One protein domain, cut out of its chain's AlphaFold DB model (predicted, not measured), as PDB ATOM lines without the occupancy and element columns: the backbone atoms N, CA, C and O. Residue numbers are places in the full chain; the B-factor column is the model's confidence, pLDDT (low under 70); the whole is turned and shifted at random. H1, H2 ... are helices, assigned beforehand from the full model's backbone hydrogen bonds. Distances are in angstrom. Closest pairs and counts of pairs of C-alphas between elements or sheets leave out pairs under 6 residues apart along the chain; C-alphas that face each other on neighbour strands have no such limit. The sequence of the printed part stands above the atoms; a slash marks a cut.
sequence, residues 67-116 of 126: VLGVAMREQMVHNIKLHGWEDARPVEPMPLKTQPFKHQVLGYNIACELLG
ATOM      1  N   VAL A  67      89.744 108.929  73.163       95.31
ATOM      2  CA  VAL A  67      90.080 109.150  74.579       95.31
ATOM      3  C   VAL A  67      88.826 109.140  75.448       95.31
ATOM      4  O   VAL A  67      88.813 108.457  76.472       95.31
ATOM      5  N   LEU A  68      87.755 109.820  75.029       92.44
ATOM      6  CA  LEU A  68      86.471 109.788  75.730       92.44
ATOM      7  C   LEU A  68      85.939 108.353  75.829       92.44
ATOM      8  O   LEU A  68      85.544 107.910  76.905       92.44
ATOM      9  N   GLY A  69      86.008 107.593  74.735       90.44
ATOM     10  CA  GLY A  69      85.606 106.192  74.724       90.44
ATOM     11  C   GLY A  69      86.434 105.313  75.668       90.44
ATOM     12  O   GLY A  69      85.899 104.361  76.236       90.44
ATOM     13  N   VAL A  70      87.733 105.582  75.850       90.31
ATOM     14  CA  VAL A  70      88.555 104.897  76.870       90.31
ATOM     15  C   VAL A  70      88.107 105.292  78.276       90.31
ATOM     16  O   VAL A  70      87.832 104.405  79.080       90.31
ATOM     17  N   ALA A  71      87.953 106.588  78.547       88.81
ATOM     18  CA  ALA A  71      87.554 107.089  79.860       88.81
ATOM     19  C   ALA A  71      86.195 106.528  80.311       88.81
ATOM     20  O   ALA A  71      86.054 106.089  81.451       88.81
ATOM     21  N   MET A  72      85.210 106.455  79.408       85.50
ATOM     22  CA  MET A  72      83.899 105.864  79.704       85.50
ATOM     23  C   MET A  72      84.004 104.379  80.075       85.50
ATOM     24  O   MET A  72      83.384 103.941  81.044       85.50
ATOM     25  N   ARG A  73      84.824 103.605  79.350       83.50
ATOM     26  CA  ARG A  73      85.072 102.186  79.662       83.50
ATOM     27  C   ARG A  73      85.769 102.016  81.011       83.50
ATOM     28  O   ARG A  73      85.378 101.156  81.796       83.50
ATOM     29  N   GLU A  74      86.771 102.839  81.302       85.19
ATOM     30  CA  GLU A  74      87.493 102.801  82.578       85.19
ATOM     31  C   GLU A  74      86.584 103.174  83.758       85.19
ATOM     32  O   GLU A  74      86.561 102.456  84.761       85.19
ATOM     33  N   GLN A  75      85.771 104.227  83.623       82.12
ATOM     34  CA  GLN A  75      84.798 104.638  84.637       82.12
ATOM     35  C   GLN A  75      83.737 103.560  84.877       82.12
ATOM     36  O   GLN A  75      83.367 103.287  86.017       82.12
ATOM     37  N   MET A  76      83.272 102.901  83.820       76.75
ATOM     38  CA  MET A  76      82.309 101.811  83.934       76.75
ATOM     39  C   MET A  76      82.896 100.612  84.689       76.75
ATOM     40  O   MET A  76      82.283 100.126  85.639       76.75
ATOM     41  N   VAL A  77      84.112 100.177  84.340       75.56
ATOM     42  CA  VAL A  77      84.823  99.116  85.077       75.56
ATOM     43  C   VAL A  77      85.034  99.514  86.538       75.56
ATOM     44  O   VAL A  77      84.909  98.673  87.431       75.56
ATOM     45  N   HIS A  78      85.340 100.785  86.802       77.38
ATOM     46  CA  HIS A  78      85.475 101.306  88.157       77.38
ATOM     47  C   HIS A  78      84.155 101.222  88.938       77.38
ATOM     48  O   HIS A  78      84.145 100.678  90.041       77.38
ATOM     49  N   ASN A  79      83.035 101.651  88.352       72.38
ATOM     50  CA  ASN A  79      81.708 101.575  88.971       72.38
ATOM     51  C   ASN A  79      81.302 100.130  89.292       72.38
ATOM     52  O   ASN A  79      80.833  99.850  90.394       72.38
ATOM     53  N   ILE A  80      81.553  99.195  88.368       68.88
ATOM     54  CA  ILE A  80      81.290  97.763  88.572       68.88
ATOM     55  C   ILE A  80      82.108  97.215  89.752       68.88
ATOM     56  O   ILE A  80      81.596  96.435  90.551       68.88
ATOM     57  N   LYS A  81      83.370  97.637  89.900       70.25
ATOM     58  CA  LYS A  81      84.208  97.255  91.048       70.25
ATOM     59  C   LYS A  81      83.721  97.875  92.361       70.25
ATOM     60  O   LYS A  81      83.784  97.204  93.387       70.25
ATOM     61  N   LEU A  82      83.245  99.123  92.336       69.62
ATOM     62  CA  LEU A  82      82.765  99.844  93.520       69.62
ATOM     63  C   LEU A  82      81.449  99.295  94.078       69.62
ATOM     64  O   LEU A  82      81.281  99.276  95.292       69.62
ATOM     65  N   HIS A  83      80.520  98.852  93.228       64.31
ATOM     66  CA  HIS A  83      79.227  98.310  93.671       64.31
ATOM     67  C   HIS A  83      79.330  96.953  94.388       64.31
ATOM     68  O   HIS A  83      78.332  96.465  94.912       64.31
ATOM     69  N   GLY A  84      80.530  96.369  94.472       61.59
ATOM     70  CA  GLY A  84      80.759  95.114  95.176       61.59
ATOM     71  C   GLY A  84      80.200  93.900  94.427       61.59
ATOM     72  O   GLY A  84      79.354  93.990  93.541       61.59
ATOM     73  N   TRP A  85      80.721  92.718  94.752       63.59
ATOM     74  CA  TRP A  85      80.324  91.459  94.108       63.59
ATOM     75  C   TRP A  85      79.135  90.779  94.799       63.59
ATOM     76  O   TRP A  85      78.606  89.807  94.265       63.59
ATOM     77  N   GLU A  86      78.712  91.254  95.970       64.31
ATOM     78  CA  GLU A  86      77.755  90.567  96.848       64.31
ATOM     79  C   GLU A  86      76.403  90.319  96.146       64.31
ATOM     80  O   GLU A  86      75.897  89.187  96.119       64.31
ATOM     81  N   ASP A  87      75.913  91.310  95.399       68.31
ATOM     82  CA  ASP A  87      74.646  91.232  94.660       68.31
ATOM     83  C   ASP A  87      74.791  90.957  93.158       68.31
ATOM     84  O   ASP A  87      73.799  90.965  92.426       68.31
ATOM     85  N   ALA A  88      75.996  90.625  92.679       72.44
ATOM     86  CA  ALA A  88      76.234  90.399  91.255       72.44
ATOM     87  C   ALA A  88      75.321  89.287  90.693       72.44
ATOM     88  O   ALA A  88      75.228  88.182  91.253       72.44
ATOM     89  N   ARG A  89      74.653  89.595  89.574       79.31
ATOM     90  CA  ARG A  89      73.850  88.676  88.751       79.31
ATOM     91  C   ARG A  89      74.379  88.697  87.312       79.31
ATOM     92  O   ARG A  89      74.801  89.768  86.874       79.31
ATOM     93  N   PRO A  90      74.388  87.565  86.590       81.50
ATOM     94  CA  PRO A  90      74.893  87.534  85.222       81.50
ATOM     95  C   PRO A  90      74.074  88.437  84.293       81.50
ATOM     96  O   PRO A  90      72.846  88.359  84.309       81.50
ATOM     97  N   VAL A  91      74.745  89.267  83.489       80.56
ATOM     98  CA  VAL A  91      74.099  90.082  82.436       80.56
ATOM     99  C   VAL A  91      73.656  89.234  81.242       80.56
ATOM    100  O   VAL A  91      72.677  89.559  80.584       80.56
ATOM    101  N   GLU A  92      74.335  88.109  81.021       83.31
ATOM    102  CA  GLU A  92      74.026  87.097  80.010       83.31
ATOM    103  C   GLU A  92      74.071  85.689  80.630       83.31
ATOM    104  O   GLU A  92      74.696  85.493  81.681       83.31
ATOM    105  N   PRO A  93      73.434  84.675  80.012       85.94
ATOM    106  CA  PRO A  93      73.546  83.294  80.465       85.94
ATOM    107  C   PRO A  93      75.003  82.811  80.459       85.94
ATOM    108  O   PRO A  93      75.631  82.666  79.410       85.94
ATOM    109  N   MET A  94      75.535  82.505  81.645       87.88
ATOM    110  CA  MET A  94      76.897  81.987  81.771       87.88
ATOM    111  C   MET A  94      76.985  80.549  81.234       87.88
ATOM    112  O   MET A  94      76.166  79.712  81.621       87.88
ATOM    113  N   PRO A  95      77.996  80.210  80.410       86.38
ATOM    114  CA  PRO A  95      78.172  78.872  79.844       86.38
ATOM    115  C   PRO A  95      78.797  77.902  80.864       86.38
ATOM    116  O   PRO A  95      79.864  77.333  80.643       86.38
ATOM    117  N   LEU A  96      78.148  77.731  82.015       87.31
ATOM    118  CA  LEU A  96      78.594  76.877  83.114       87.31
ATOM    119  C   LEU A  96      77.502  75.866  83.468       87.31
ATOM    120  O   LEU A  96      76.314  76.171  83.428       87.31
ATOM    121  N   LYS A  97      77.911  74.652  83.845       84.88
ATOM    122  CA  LYS A  97      76.990  73.607  84.332       84.88
ATOM    123  C   LYS A  97      76.671  73.741  85.826       84.88
ATOM    124  O   LYS A  97      75.798  73.043  86.328       84.88
ATOM    125  N   THR A  98      77.412  74.586  86.536       85.94
ATOM    126  CA  THR A  98      77.340  74.771  87.987       85.94
ATOM    127  C   THR A  98      76.999  76.214  88.331       85.94
ATOM    128  O   THR A  98      77.131  77.112  87.498       85.94
ATOM    129  N   GLN A  99      76.577  76.444  89.577       84.81
ATOM    130  CA  GLN A  99      76.330  77.792  90.070       84.81
ATOM    131  C   GLN A  99      77.670  78.539  90.242       84.81
ATOM    132  O   GLN A  99      78.531  78.063  90.985       84.81
ATOM    133  N   PRO A 100      77.879  79.677  89.556       85.69
ATOM    134  CA  PRO A 100      79.126  80.431  89.633       85.69
ATOM    135  C   PRO A 100      79.272  81.155  90.973       85.69
ATOM    136  O   PRO A 100      78.294  81.642  91.546       85.69
ATOM    137  N   PHE A 101      80.514  81.307  91.438       86.19
ATOM    138  CA  PHE A 101      80.813  82.216  92.541       86.19
ATOM    139  C   PHE A 101      80.570  83.666  92.116       86.19
ATOM    140  O   PHE A 101      80.773  84.050  90.965       86.19
ATOM    141  N   LYS A 102      80.201  84.515  93.072       82.31
ATOM    142  CA  LYS A 102      79.851  85.919  92.824       82.31
ATOM    143  C   LYS A 102      80.943  86.737  92.123       82.31
ATOM    144  O   LYS A 102      80.648  87.494  91.203       82.31
ATOM    145  N   HIS A 103      82.211  86.525  92.472       77.06
ATOM    146  CA  HIS A 103      83.329  87.174  91.780       77.06
ATOM    147  C   HIS A 103      83.495  86.688  90.324       77.06
ATOM    148  O   HIS A 103      83.950  87.453  89.478       77.06
ATOM    149  N   GLN A 104      83.096  85.446  90.006       86.56
ATOM    150  CA  GLN A 104      83.097  84.926  88.631       86.56
ATOM    151  C   GLN A 104      81.982  85.567  87.803       86.56
ATOM    152  O   GLN A 104      82.209  85.907  86.646       86.56
ATOM    153  N   VAL A 105      80.807  85.784  88.405       85.25
ATOM    154  CA  VAL A 105      79.707  86.540  87.789       85.25
ATOM    155  C   VAL A 105      80.151  87.968  87.472       85.25
ATOM    156  O   VAL A 105      79.935  88.449  86.364       85.25
ATOM    157  N   LEU A 106      80.837  88.628  88.410       82.69
ATOM    158  CA  LEU A 106      81.373  89.971  88.199       82.69
ATOM    159  C   LEU A 106      82.385  90.009  87.042       82.69
ATOM    160  O   LEU A 106      82.275  90.854  86.156       82.69
ATOM    161  N   GLY A 107      83.345  89.078  87.027       83.00
ATOM    162  CA  GLY A 107      84.328  88.972  85.946       83.00
ATOM    163  C   GLY A 107      83.684  88.704  84.586       83.00
ATOM    164  O   GLY A 107      84.084  89.301  83.588       83.00
ATOM    165  N   TYR A 108      82.650  87.862  84.553       86.44
ATOM    166  CA  TYR A 108      81.877  87.582  83.347       86.44
ATOM    167  C   TYR A 108      81.131  88.816  82.837       86.44
ATOM    168  O   TYR A 108      81.233  89.127  81.657       86.44
ATOM    169  N   ASN A 109      80.468  89.571  83.716       85.25
ATOM    170  CA  ASN A 109      79.779  90.803  83.329       85.25
ATOM    171  C   ASN A 109      80.747  91.846  82.758       85.25
ATOM    172  O   ASN A 109      80.456  92.450  81.730       85.25
ATOM    173  N   ILE A 110      81.920  92.014  83.382       82.56
ATOM    174  CA  ILE A 110      82.976  92.899  82.865       82.56
ATOM    175  C   ILE A 110      83.417  92.440  81.470       82.56
ATOM    176  O   ILE A 110      83.577  93.268  80.578       82.56
ATOM    177  N   ALA A 111      83.603  91.134  81.266       83.81
ATOM    178  CA  ALA A 111      83.998  90.592  79.971       83.81
ATOM    179  C   ALA A 111      82.915  90.794  78.898       83.81
ATOM    180  O   ALA A 111      83.238  91.248  77.805       83.81
ATOM    181  N   CYS A 112      81.649  90.504  79.206       83.62
ATOM    182  CA  CYS A 112      80.521  90.742  78.306       83.62
ATOM    183  C   CYS A 112      80.457  92.205  77.868       83.62
ATOM    184  O   CYS A 112      80.384  92.479  76.674       83.62
ATOM    185  N   GLU A 113      80.578  93.136  78.808       77.81
ATOM    186  CA  GLU A 113      80.506  94.565  78.523       77.81
ATOM    187  C   GLU A 113      81.697  95.055  77.684       77.81
ATOM    188  O   GLU A 113      81.514  95.716  76.664       77.81
ATOM    189  N   LEU A 114      82.927  94.659  78.039       77.38
ATOM    190  CA  LEU A 114      84.130  94.994  77.262       77.38
ATOM    191  C   LEU A 114      84.070  94.475  75.819       77.38
ATOM    192  O   LEU A 114      84.684  95.065  74.930       77.38
ATOM    193  N   LEU A 115      83.355  93.371  75.598       82.56
ATOM    194  CA  LEU A 115      83.171  92.741  74.294       82.56
ATOM    195  C   LEU A 115      81.881  93.188  73.583       82.56
ATOM    196  O   LEU A 115      81.640  92.749  72.460       82.56
ATOM    197  N   GLY A 116      81.057  94.043  74.202       78.44
ATOM    198  CA  GLY A 116      79.779  94.499  73.644       78.44
ATOM    199  C   GLY A 116      78.716  93.399  73.530       78.44
ATOM    200  O   GLY A 116      77.861  93.447  72.648       78.44
TER     201      GLY A 116
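This is residues 67 to 116 of the 126 residues of an uncharacterized protein of Pelotomaculum sp. PtaU1.Bin035 (UniProt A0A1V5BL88). Two helices, H1 and H2, make a loose helical hairpin; they are nearly antiparallel and only partly side by side, and a long, wide loop joins them. Residues 67 to 72 of H1 stick out at one end, and the loop, with Lys 97 in it, swings out at the other; the outline is flat, and the C-alphas span 39 by 21 by 11 A along their three main axes. The printed part has 50 residues with two named helices, H1 then H2, and no named strand; its class is all helix. It is only just loose, close to compact, with a radius of gyration of the C-alphas of 11.8 A.

Find C-alpha 67 at (90.080, 109.150, 74.579); from there H1, the longest helix, runs through residues 67 to 82, 22.3 A from first to last C-alpha. Then go to C-alpha 102 at (79.851, 85.919, 92.824), where H2 begins; it covers residues 102 to 114 and spans 18.5 A, ending at C-alpha 114 at (84.130, 94.994, 77.262).

Look at H1 first: it touches H2 with residues 73 to 80 alone. The closest C-alphas of the two are those of Val 77 and Ile 110, 6.9 A apart. The helices form a hairpin, running opposite ways at a shallow tilt of 13 degrees, with their centres 14.0 A apart. In H1 and H2 every O i to N i+4 pair is within hydrogen-bond range. Residues 67 to 72, which belong to H1, stand free.

The two C-alphas farthest apart are those of Val 67 and Lys 97, at 39.1 A. The printed part has no cut. Between H1 and H2 you cross a long link of 19 residues, 83 to 101. The mean pLDDT of the printed part is 80.7; residue 80 and residues 82 to 87 are under 70.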